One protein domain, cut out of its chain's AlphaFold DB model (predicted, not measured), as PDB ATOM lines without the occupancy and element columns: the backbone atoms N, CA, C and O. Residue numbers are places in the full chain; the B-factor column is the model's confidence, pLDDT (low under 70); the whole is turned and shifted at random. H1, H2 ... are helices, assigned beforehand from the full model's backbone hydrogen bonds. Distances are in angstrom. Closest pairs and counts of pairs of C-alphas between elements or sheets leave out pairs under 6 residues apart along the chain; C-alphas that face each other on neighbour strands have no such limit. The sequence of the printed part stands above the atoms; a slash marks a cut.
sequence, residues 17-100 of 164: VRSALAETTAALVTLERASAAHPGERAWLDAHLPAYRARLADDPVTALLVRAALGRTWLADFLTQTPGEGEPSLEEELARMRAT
ATOM      1  N   VAL A  17       6.747 -33.685 -21.280       73.25
ATOM      2  CA  VAL A  17       6.906 -32.245 -21.479       73.25
ATOM      3  C   VAL A  17       6.963 -31.979 -22.977       73.25
ATOM      4  O   VAL A  17       7.786 -32.560 -23.690       73.25
ATOM      5  N   ARG A  18       6.084 -31.098 -23.452       78.06
ATOM      6  CA  ARG A  18       6.178 -30.545 -24.799       78.06
ATOM      7  C   ARG A  18       7.190 -29.409 -24.786       78.06
ATOM      8  O   ARG A  18       7.165 -28.563 -23.899       78.06
ATOM      9  N   SER A  19       8.080 -29.407 -25.766       83.19
ATOM     10  CA  SER A  19       9.007 -28.304 -26.004       83.19
ATOM     11  C   SER A  19       8.554 -27.582 -27.260       83.19
ATOM     12  O   SER A  19       8.517 -28.175 -28.343       83.19
ATOM     13  N   ALA A  20       8.200 -26.307 -27.115       88.69
ATOM     14  CA  ALA A  20       7.814 -25.467 -28.238       88.69
ATOM     15  C   ALA A  20       8.977 -25.326 -29.234       88.69
ATOM     16  O   ALA A  20       8.764 -25.307 -30.447       88.69
ATOM     17  N   LEU A  21      10.219 -25.310 -28.745       90.44
ATOM     18  CA  LEU A  21      11.428 -25.337 -29.563       90.44
ATOM     19  C   LEU A  21      11.555 -26.642 -30.354       90.44
ATOM     20  O   LEU A  21      11.885 -26.597 -31.541       90.44
ATOM     21  N   ALA A  22      11.273 -27.795 -29.741       89.44
ATOM     22  CA  ALA A  22      11.302 -29.077 -30.443       89.44
ATOM     23  C   ALA A  22      10.242 -29.138 -31.555       89.44
ATOM     24  O   ALA A  22      10.541 -29.569 -32.670       89.44
ATOM     25  N   GLU A  23       9.029 -28.652 -31.289       90.81
ATOM     26  CA  GLU A  23       7.952 -28.571 -32.285       90.81
ATOM     27  C   GLU A  23       8.294 -27.605 -33.423       90.81
ATOM     28  O   GLU A  23       8.148 -27.945 -34.596       90.81
ATOM     29  N   THR A  24       8.842 -26.436 -33.088       93.12
ATOM     30  CA  THR A  24       9.312 -25.445 -34.067       93.12
ATOM     31  C   THR A  24      10.440 -26.014 -34.929       93.12
ATOM     32  O   THR A  24      10.451 -25.842 -36.148       93.12
ATOM     33  N   THR A  25      11.370 -26.753 -34.321       92.94
ATOM     34  CA  THR A  25      12.463 -27.424 -35.036       92.94
ATOM     35  C   THR A  25      11.929 -28.516 -35.961       92.94
ATOM     36  O   THR A  25      12.398 -28.641 -37.091       92.94
ATOM     37  N   ALA A  26      10.925 -29.284 -35.531       91.75
ATOM     38  CA  ALA A  26      10.273 -30.275 -36.383       91.75
ATOM     39  C   ALA A  26       9.581 -29.613 -37.587       91.75
ATOM     40  O   ALA A  26       9.770 -30.062 -38.717       91.75
ATOM     41  N   ALA A  27       8.867 -28.504 -37.371       93.50
ATOM     42  CA  ALA A  27       8.255 -27.723 -38.445       93.50
ATOM     43  C   ALA A  27       9.305 -27.183 -39.434       93.50
ATOM     44  O   ALA A  27       9.129 -27.295 -40.649       93.50
ATOM     45  N   LEU A  28      10.435 -26.672 -38.929       94.81
ATOM     46  CA  LEU A  28      11.565 -26.228 -39.750       94.81
ATOM     47  C   LEU A  28      12.155 -27.378 -40.580       94.81
ATOM     48  O   LEU A  28      12.431 -27.206 -41.764       94.81
ATOM     49  N   VAL A  29      12.307 -28.570 -39.994       94.06
ATOM     50  CA  VAL A  29      12.758 -29.772 -40.714       94.06
ATOM     51  C   VAL A  29      11.780 -30.153 -41.825       94.06
ATOM     52  O   VAL A  29      12.216 -30.515 -42.919       94.06
ATOM     53  N   THR A  30      10.476 -30.078 -41.566       94.75
ATOM     54  CA  THR A  30       9.434 -30.371 -42.557       94.75
ATOM     55  C   THR A  30       9.470 -29.372 -43.718       94.75
ATOM     56  O   THR A  30       9.423 -29.792 -44.877       94.75
ATOM     57  N   LEU A  31       9.662 -28.077 -43.433       95.81
ATOM     58  CA  LEU A  31       9.856 -27.029 -44.443       95.81
ATOM     59  C   LEU A  31      11.125 -27.244 -45.275       95.81
ATOM     60  O   LEU A  31      11.058 -27.232 -46.503       95.81
ATOM     61  N   GLU A  32      12.262 -27.502 -44.624       95.06
ATOM     62  CA  GLU A  32      13.545 -27.709 -45.306       95.06
ATOM     63  C   GLU A  32      13.526 -28.953 -46.199       95.06
ATOM     64  O   GLU A  32      14.041 -28.949 -47.315       95.06
ATOM     65  N   ARG A  33      12.889 -30.036 -45.736       92.69
ATOM     66  CA  ARG A  33      12.728 -31.260 -46.534       92.69
ATOM     67  C   ARG A  33      11.668 -31.126 -47.620       92.69
ATOM     68  O   ARG A  33      11.658 -31.959 -48.525       92.69
ATOM     69  N   ALA A  34      10.782 -30.134 -47.513       95.00
ATOM     70  CA  ALA A  34       9.637 -29.924 -48.392       95.00
ATOM     71  C   ALA A  34       8.819 -31.211 -48.620       95.00
ATOM     72  O   ALA A  34       8.408 -31.515 -49.739       95.00
ATOM     73  N   SER A  35       8.636 -32.004 -47.562       92.81
ATOM     74  CA  SER A  35       7.997 -33.318 -47.639       92.81
ATOM     75  C   SER A  35       7.156 -33.579 -46.397       92.81
ATOM     76  O   SER A  35       7.662 -33.499 -45.279       92.81
ATOM     77  N   ALA A  36       5.880 -33.900 -46.614       91.31
ATOM     78  CA  ALA A  36       4.951 -34.272 -45.556       91.31
ATOM     79  C   ALA A  36       5.232 -35.709 -45.098       91.31
ATOM     80  O   ALA A  36       5.171 -36.647 -45.897       91.31
ATOM     81  N   ALA A  37       5.482 -35.894 -43.805       87.38
ATOM     82  CA  ALA A  37       5.537 -37.209 -43.181       87.38
ATOM     83  C   ALA A  37       4.135 -37.820 -43.042       87.38
ATOM     84  O   ALA A  37       3.996 -39.044 -43.071       87.38
ATOM     85  N   HIS A  38       3.096 -36.982 -42.934       88.31
ATOM     86  CA  HIS A  38       1.709 -37.435 -42.865       88.31
ATOM     87  C   HIS A  38       0.755 -36.650 -43.785       88.31
ATOM     88  O   HIS A  38       0.953 -35.463 -44.040       88.31
ATOM     89  N   PRO A  39      -0.357 -37.256 -44.248       90.75
ATOM     90  CA  PRO A  39      -1.323 -36.604 -45.138       90.75
ATOM     91  C   PRO A  39      -1.814 -35.219 -44.691       90.75
ATOM     92  O   PRO A  39      -2.023 -34.356 -45.544       90.75
ATOM     93  N   GLY A  40      -1.982 -35.013 -43.377       91.38
ATOM     94  CA  GLY A  40      -2.444 -33.747 -42.789       91.38
ATOM     95  C   GLY A  40      -1.441 -32.586 -42.841       91.38
ATOM     96  O   GLY A  40      -1.847 -31.441 -42.716       91.38
ATOM     97  N   GLU A  41      -0.151 -32.849 -43.070       92.75
ATOM     98  CA  GLU A  41       0.890 -31.812 -43.155       92.75
ATOM     99  C   GLU A  41       0.887 -31.112 -44.517       92.75
ATOM    100  O   GLU A  41       1.434 -30.022 -44.646       92.75
ATOM    101  N   ARG A  42       0.270 -31.716 -45.544       94.38
ATOM    102  CA  ARG A  42       0.334 -31.223 -46.930       94.38
ATOM    103  C   ARG A  42      -0.243 -29.821 -47.078       94.38
ATOM    104  O   ARG A  42       0.444 -28.943 -47.574       94.38
ATOM    105  N   ALA A  43      -1.448 -29.597 -46.554       96.50
ATOM    106  CA  ALA A  43      -2.087 -28.284 -46.613       96.50
ATOM    107  C   ALA A  43      -1.268 -27.208 -45.876       96.50
ATOM    108  O   ALA A  43      -1.173 -26.073 -46.333       96.50
ATOM    109  N   TRP A  44      -0.640 -27.572 -44.754       96.56
ATOM    110  CA  TRP A  44       0.238 -26.665 -44.020       96.56
ATOM    111  C   TRP A  44       1.521 -26.358 -44.803       96.56
ATOM    112  O   TRP A  44       1.914 -25.194 -44.893       96.56
ATOM    113  N   LEU A  45       2.146 -27.370 -45.409       97.25
ATOM    114  CA  LEU A  45       3.329 -27.203 -46.253       97.25
ATOM    115  C   LEU A  45       3.040 -26.320 -47.463       97.25
ATOM    116  O   LEU A  45       3.789 -25.380 -47.706       97.25
ATOM    117  N   ASP A  46       1.950 -26.581 -48.181       96.62
ATOM    118  CA  ASP A  46       1.561 -25.797 -49.355       96.62
ATOM    119  C   ASP A  46       1.363 -24.317 -48.992       96.62
ATOM    120  O   ASP A  46       1.767 -23.430 -49.745       96.62
ATOM    121  N   ALA A  47       0.818 -24.045 -47.802       97.88
ATOM    122  CA  ALA A  47       0.612 -22.688 -47.307       97.88
ATOM    123  C   ALA A  47       1.915 -21.965 -46.905       97.88
ATOM    124  O   ALA A  47       2.047 -20.769 -47.160       97.88
ATOM    125  N   HIS A  48       2.884 -22.651 -46.282       97.88
ATOM    126  CA  HIS A  48       4.042 -21.991 -45.646       97.88
ATOM    127  C   HIS A  48       5.360 -22.127 -46.423       97.88
ATOM    128  O   HIS A  48       6.258 -21.291 -46.275       97.88
ATOM    129  N   LEU A  49       5.497 -23.146 -47.275       97.88
ATOM    130  CA  LEU A  49       6.726 -23.419 -48.022       97.88
ATOM    131  C   LEU A  49       7.166 -22.262 -48.943       97.88
ATOM    132  O   LEU A  49       8.370 -21.993 -48.987       97.88
ATOM    133  N   PRO A  50       6.268 -21.545 -49.654       98.19
ATOM    134  CA  PRO A  50       6.677 -20.413 -50.484       98.19
ATOM    135  C   PRO A  50       7.329 -19.288 -49.669       98.19
ATOM    136  O   PRO A  50       8.403 -18.809 -50.033       98.19
ATOM    137  N   ALA A  51       6.725 -18.919 -48.535       98.00
ATOM    138  CA  ALA A  51       7.239 -17.869 -47.657       98.00
ATOM    139  C   ALA A  51       8.583 -18.260 -47.023       98.00
ATOM    140  O   ALA A  51       9.506 -17.449 -46.970       98.00
ATOM    141  N   TYR A  52       8.727 -19.523 -46.611       97.31
ATOM    142  CA  TYR A  52       9.995 -20.060 -46.116       97.31
ATOM    143  C   TYR A  52      11.118 -19.943 -47.157       97.31
ATOM    144  O   TYR A  52      12.210 -19.464 -46.850       97.31
ATOM    145  N   ARG A  53      10.848 -20.331 -48.410       97.25
ATOM    146  CA  ARG A  53      11.836 -20.251 -49.495       97.25
ATOM    147  C   ARG A  53      12.222 -18.815 -49.829       97.25
ATOM    148  O   ARG A  53      13.405 -18.562 -50.037       97.25
ATOM    149  N   ALA A  54      11.259 -17.893 -49.842       97.88
ATOM    150  CA  ALA A  54      11.534 -16.469 -50.021       97.88
ATOM    151  C   ALA A  54      12.461 -15.948 -48.911       97.88
ATOM    152  O   ALA A  54      13.509 -15.380 -49.197       97.88
ATOM    153  N   ARG A  55      12.161 -16.276 -47.646       96.69
ATOM    154  CA  ARG A  55      12.988 -15.882 -46.498       96.69
ATOM    155  C   ARG A  55      14.436 -16.368 -46.607       96.69
ATOM    156  O   ARG A  55      15.344 -15.623 -46.248       96.69
ATOM    157  N   LEU A  56      14.656 -17.598 -47.076       96.75
ATOM    158  CA  LEU A  56      16.009 -18.130 -47.275       96.75
ATOM    159  C   LEU A  56      16.731 -17.514 -48.479       96.75
ATOM    160  O   LEU A  56      17.955 -17.406 -48.454       96.75
ATOM    161  N   ALA A  57      16.000 -17.130 -49.525       96.94
ATOM    162  CA  ALA A  57      16.576 -16.432 -50.672       96.94
ATOM    163  C   ALA A  57      17.032 -15.011 -50.298       96.94
ATOM    164  O   ALA A  57      18.093 -14.577 -50.745       96.94
ATOM    165  N   ASP A  58      16.271 -14.332 -49.436       98.06
ATOM    166  CA  ASP A  58      16.564 -12.972 -48.968       98.06
ATOM    167  C   ASP A  58      17.708 -12.919 -47.939       98.06
ATOM    168  O   ASP A  58      18.340 -11.877 -47.765       98.06
ATOM    169  N   ASP A  59      17.990 -14.028 -47.248       96.94
ATOM    170  CA  ASP A  59      19.046 -14.128 -46.235       96.94
ATOM    171  C   ASP A  59      19.916 -15.388 -46.431       96.94
ATOM    172  O   ASP A  59      19.679 -16.442 -45.820       96.94
ATOM    173  N   PRO A  60      20.979 -15.279 -47.251       93.12
ATOM    174  CA  PRO A  60      21.890 -16.386 -47.522       93.12
ATOM    175  C   PRO A  60      22.627 -16.911 -46.281       93.12
ATOM    176  O   PRO A  60      23.010 -18.083 -46.246       93.12
ATOM    177  N   VAL A  61      22.836 -16.078 -45.253       95.94
ATOM    178  CA  VAL A  61      23.515 -16.492 -44.014       95.94
ATOM    179  C   VAL A  61      22.602 -17.411 -43.215       95.94
ATOM    180  O   VAL A  61      23.029 -18.491 -42.799       95.94
ATOM    181  N   THR A  62      21.331 -17.035 -43.072       93.88
ATOM    182  CA  THR A  62      20.316 -17.903 -42.462       93.88
ATOM    183  C   THR A  62      20.171 -19.212 -43.240       93.88
ATOM    184  O   THR A  62      20.135 -20.280 -42.628       93.88
ATOM    185  N   ALA A  63      20.183 -19.177 -44.576       94.62
ATOM    186  CA  ALA A  63      20.124 -20.393 -45.389       94.62
ATOM    187  C   ALA A  63      21.304 -21.347 -45.128       94.62
ATOM    188  O   ALA A  63      21.119 -22.560 -44.993       94.62
ATOM    189  N   LEU A  64      22.527 -20.818 -45.008       94.00
ATOM    190  CA  LEU A  64      23.700 -21.618 -44.649       94.00
ATOM    191  C   LEU A  64      23.604 -22.175 -43.227       94.00
ATOM    192  O   LEU A  64      23.939 -23.342 -43.014       94.00
ATOM    193  N   LEU A  65      23.120 -21.376 -42.274       92.25
ATOM    194  CA  LEU A  65      22.921 -21.805 -40.893       92.25
ATOM    195  C   LEU A  65      21.928 -22.967 -40.807       92.25
ATOM    196  O   LEU A  65      22.243 -23.979 -40.188       92.25
ATOM    197  N   VAL A  66      20.767 -22.858 -41.459       93.94
ATOM    198  CA  VAL A  66      19.750 -23.921 -41.465       93.94
ATOM    199  C   VAL A  66      20.322 -25.207 -42.055       93.94
ATOM    200  O   VAL A  66      20.208 -26.272 -41.449       93.94
ATOM    201  N   ARG A  67      21.031 -25.120 -43.184       90.94
ATOM    202  CA  ARG A  67      21.677 -26.288 -43.799       90.94
ATOM    203  C   ARG A  67      22.757 -26.916 -42.919       90.94
ATOM    204  O   ARG A  67      22.917 -28.135 -42.934       90.94
ATOM    205  N   ALA A  68      23.517 -26.107 -42.184       91.06
ATOM    206  CA  ALA A  68      24.525 -26.595 -41.247       91.06
ATOM    207  C   ALA A  68      23.891 -27.229 -40.000       91.06
ATOM    208  O   ALA A  68      24.419 -28.209 -39.474       91.06
ATOM    209  N   ALA A  69      22.758 -26.689 -39.548       91.25
ATOM    210  CA  ALA A  69      22.053 -27.151 -38.362       91.25
ATOM    211  C   ALA A  69      21.230 -28.427 -38.610       91.25
ATOM    212  O   ALA A  69      21.092 -29.258 -37.711       91.25
ATOM    213  N   LEU A  70      20.707 -28.603 -39.828       93.19
ATOM    214  CA  LEU A  70      19.883 -29.743 -40.238       93.19
ATOM    215  C   LEU A  70      20.697 -30.760 -41.048       93.19
ATOM    216  O   LEU A  70      20.512 -30.955 -42.252       93.19
ATOM    217  N   GLY A  71      21.613 -31.449 -40.369       85.50
ATOM    218  CA  GLY A  71      22.378 -32.537 -40.963       85.50
ATOM    219  C   GLY A  71      21.495 -33.696 -41.451       85.50
ATOM    220  O   GLY A  71      20.396 -33.950 -40.961       85.50
ATOM    221  N   ARG A  72      22.006 -34.493 -42.401       81.06
ATOM    222  CA  ARG A  72      21.254 -35.640 -42.966       81.06
ATOM    223  C   ARG A  72      20.804 -36.672 -41.927       81.06
ATOM    224  O   ARG A  72      19.832 -37.384 -42.156       81.06
ATOM    225  N   THR A  73      21.550 -36.811 -40.834       84.50
ATOM    226  CA  THR A  73      21.329 -37.835 -39.799       84.50
ATOM    227  C   THR A  73      21.436 -37.282 -38.379       84.50
ATOM    228  O   THR A  73      21.467 -38.067 -37.438       84.50
ATOM    229  N   TRP A  74      21.572 -35.966 -38.222       85.31
ATOM    230  CA  TRP A  74      21.772 -35.312 -36.933       85.31
ATOM    231  C   TRP A  74      21.227 -33.885 -36.993       85.31
ATOM    232  O   TRP A  74      21.197 -33.283 -38.064       85.31
ATOM    233  N   LEU A  75      20.795 -33.375 -35.846       90.62
ATOM    234  CA  LEU A  75      20.445 -31.975 -35.641       90.62
ATOM    235  C   LEU A  75      21.534 -31.340 -34.784       90.62
ATOM    236  O   LEU A  75      22.107 -32.027 -33.938       90.62
ATOM    237  N   ALA A  76      21.825 -30.061 -35.007       89.44
ATOM    238  CA  ALA A  76      22.808 -29.361 -34.195       89.44
ATOM    239  C   ALA A  76      22.383 -29.244 -32.735       89.44
ATOM    240  O   ALA A  76      21.222 -28.979 -32.438       89.44
ATOM    241  N   ASP A  77      23.358 -29.394 -31.839       86.94
ATOM    242  CA  ASP A  77      23.125 -29.502 -30.397       86.94
ATOM    243  C   ASP A  77      22.374 -28.288 -29.826       86.94
ATOM    244  O   ASP A  77      21.559 -28.432 -28.916       86.94
ATOM    245  N   PHE A  78      22.582 -27.095 -30.396       86.06
ATOM    246  CA  PHE A  78      21.871 -25.883 -29.982       86.06
ATOM    247  C   PHE A  78      20.373 -25.901 -30.339       86.06
ATOM    248  O   PHE A  78      19.599 -25.223 -29.675       86.06
ATOM    249  N   LEU A  79      19.945 -26.678 -31.344       87.69
ATOM    250  CA  LEU A  79      18.526 -26.893 -31.670       87.69
ATOM    251  C   LEU A  79      17.889 -28.001 -30.823       87.69
ATOM    252  O   LEU A  79      16.670 -28.070 -30.714       87.69
ATOM    253  N   THR A  80      18.698 -28.890 -30.245       86.19
ATOM    254  CA  THR A  80      18.235 -30.047 -29.465       86.19
ATOM    255  C   THR A  80      18.568 -29.901 -27.987       86.19
ATOM    256  O   THR A  80      18.970 -30.868 -27.337       86.19
ATOM    257  N   GLN A  81      18.441 -28.685 -27.459       82.88
ATOM    258  CA  GLN A  81      18.607 -28.452 -26.031       82.88
ATOM    259  C   GLN A  81      17.582 -29.272 -25.248       82.88
ATOM    260  O   GLN A  81      16.413 -29.358 -25.627       82.88
ATOM    261  N   THR A  82      18.024 -29.871 -24.143       80.94
ATOM    262  CA  THR A  82      17.115 -30.546 -23.220       80.94
ATOM    263  C   THR A  82      16.100 -29.524 -22.706       80.94
ATOM    264  O   THR A  82      16.521 -28.478 -22.197       80.94
ATOM    265  N   PRO A  83      14.788 -29.796 -22.824       72.94
ATOM    266  CA  PRO A  83      13.774 -28.914 -22.273       72.94
ATOM    267  C   PRO A  83      14.020 -28.705 -20.780       72.94
ATOM    268  O   PRO A  83      14.430 -29.626 -20.070       72.94
ATOM    269  N   GLY A  84      13.798 -27.478 -20.313       72.69
ATOM    270  CA  GLY A  84      13.812 -27.182 -18.883       72.69
ATOM    271  C   GLY A  84      12.684 -27.903 -18.143       72.69
ATOM    272  O   GLY A  84      11.845 -28.570 -18.747       72.69
ATOM    273  N   GLU A  85      12.647 -27.753 -16.823       74.12
ATOM    274  CA  GLU A  85      11.511 -28.245 -16.044       74.12
ATOM    275  C   GLU A  85      10.221 -27.485 -16.398       74.12
ATOM    276  O   GLU A  85      10.255 -26.286 -16.674       74.12
ATOM    277  N   GLY A  86       9.081 -28.182 -16.363       79.19
ATOM    278  CA  GLY A  86       7.771 -27.612 -16.707       79.19
ATOM    279  C   GLY A  86       7.494 -27.590 -18.213       79.19
ATOM    280  O   GLY A  86       8.105 -28.344 -18.957       79.19
ATOM    281  N   GLU A  87       6.550 -26.753 -18.647       78.75
ATOM    282  CA  GLU A  87       6.261 -26.472 -20.063       78.75
ATOM    283  C   GLU A  87       6.803 -25.073 -20.402       78.75
ATOM    284  O   GLU A  87       6.084 -24.087 -20.230       78.75
ATOM    285  N   PRO A  88       8.087 -24.948 -20.789       81.62
ATOM    286  CA  PRO A  88       8.678 -23.647 -21.076       81.62
ATOM    287  C   PRO A  88       8.048 -23.022 -22.326       81.62
ATOM    288  O   PRO A  88       7.723 -23.713 -23.294       81.62
ATOM    289  N   SER A  89       7.924 -21.698 -22.319       88.19
ATOM    290  CA  SER A  89       7.532 -20.934 -23.503       88.19
ATOM    291  C   SER A  89       8.601 -21.001 -24.597       88.19
ATOM    292  O   SER A  89       9.791 -21.203 -24.330       88.19
ATOM    293  N   LEU A  90       8.190 -20.767 -25.845       88.56
ATOM    294  CA  LEU A  90       9.118 -20.709 -26.974       88.56
ATOM    295  C   LEU A  90      10.189 -19.630 -26.760       88.56
ATOM    296  O   LEU A  90      11.357 -19.843 -27.075       88.56
ATOM    297  N   GLU A  91       9.814 -18.479 -26.207       91.44
ATOM    298  CA  GLU A  91      10.704 -17.350 -25.949       91.44
ATOM    299  C   GLU A  91      11.816 -17.713 -24.960       91.44
ATOM    300  O   GLU A  91      12.981 -17.386 -25.200       91.44
ATOM    301  N   GLU A  92      11.479 -18.426 -23.883       90.25
ATOM    302  CA  GLU A  92      12.446 -18.916 -22.897       90.25
ATOM    303  C   GLU A  92      13.406 -19.934 -23.518       90.25
ATOM    304  O   GLU A  92      14.619 -19.870 -23.303       90.25
ATOM    305  N   GLU A  93      12.885 -20.854 -24.330       89.62
ATOM    306  CA  GLU A  93      13.712 -21.833 -25.031       89.62
ATOM    307  C   GLU A  93      14.642 -21.166 -26.055       89.62
ATOM    308  O   GLU A  93      15.829 -21.491 -26.117       89.62
ATOM    309  N   LEU A  94      14.156 -20.172 -26.801       92.00
ATOM    310  CA  LEU A  94      14.970 -19.392 -27.736       92.00
ATOM    311  C   LEU A  94      16.027 -18.547 -27.019       92.00
ATOM    312  O   LEU A  94      17.141 -18.403 -27.529       92.00
ATOM    313  N   ALA A  95      15.711 -17.983 -25.851       91.06
ATOM    314  CA  ALA A  95      16.680 -17.255 -25.039       91.06
ATOM    315  C   ALA A  95      17.822 -18.178 -24.587       91.06
ATOM    316  O   ALA A  95      18.992 -17.826 -24.747       91.06
ATOM    317  N   ARG A  96      17.500 -19.396 -24.124       88.38
ATOM    318  CA  ARG A  96      18.505 -20.420 -23.792       88.38
ATOM    319  C   ARG A  96      19.322 -20.853 -25.005       88.38
ATOM    320  O   ARG A  96      20.540 -20.986 -24.897       88.38
ATOM    321  N   MET A  97      18.689 -21.024 -26.163       89.75
ATOM    322  CA  MET A  97      19.385 -21.367 -27.403       89.75
ATOM    323  C   MET A  97      20.409 -20.290 -27.778       89.75
ATOM    324  O   MET A  97      21.565 -20.617 -28.045       89.75
ATOM    325  N   ARG A  98      20.023 -19.007 -27.736       90.06
ATOM    326  CA  ARG A  98      20.912 -17.870 -28.048       90.06
ATOM    327  C   ARG A  98      22.049 -17.696 -27.044       90.06
ATOM    328  O   ARG A  98      23.111 -17.214 -27.422       90.06
ATOM    329  N   ALA A  99      21.837 -18.086 -25.790       89.81
ATOM    330  CA  ALA A  99      22.864 -18.056 -24.755       89.81
ATOM    331  C   ALA A  99      23.904 -19.185 -24.897       89.81
ATOM    332  O   ALA A  99      24.893 -19.184 -24.165       89.81
ATOM    333  N   THR A 100      23.710 -20.142 -25.816       84.56
ATOM    334  CA  THR A 100      24.656 -21.246 -26.032       84.56
ATOM    335  C   THR A 100      25.977 -20.706 -26.584       84.56
ATOM    336  O   THR A 100      25.998 -20.207 -27.714       84.56
TER     337      THR A 100
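This is residues 17 to 100 of the 164 residues of an uncharacterized protein of Streptomyces antimycoticus (UniProt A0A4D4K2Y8). What shape? H1 is a bar with H2 crossing it near its last residues, H4 making a corner with its first residues, where Ala 20 and Leu 90 meet, and H3 folding back from the end of H2. What parts? The 84 printed residues include four named helices, H1 to H4 in order; the class is all helix. The whole is compact: radius of gyration of the C-alphas 13.6 A, spans 35, 31 and 24 A.

Where are H1 and H2? H1, residues 20 to 33, begins at C-alpha (7.814, -25.467, -28.238); H2 is residues 41 to 58, 25.2 A long. H3 and H4? H3 is residues 60 to 69; H4, residues 90 to 98, ends at C-alpha (20.912, -17.870, -28.048).

What touches H1? H2 touches it about perpendicular, at 81 degrees, closest C-alphas Leu 31 and Leu 49, 6.0 A; H4 too, at 75 degrees, closest Ala 20 and Leu 90, 5.1 A. Backbones? Every O i to N i+4 pair is within hydrogen-bond range in H1, H3 and H4, 12 of 14 in H2.

Any cut? The printed part has no cut. Long links? H3 to H4 is long, 20 residues.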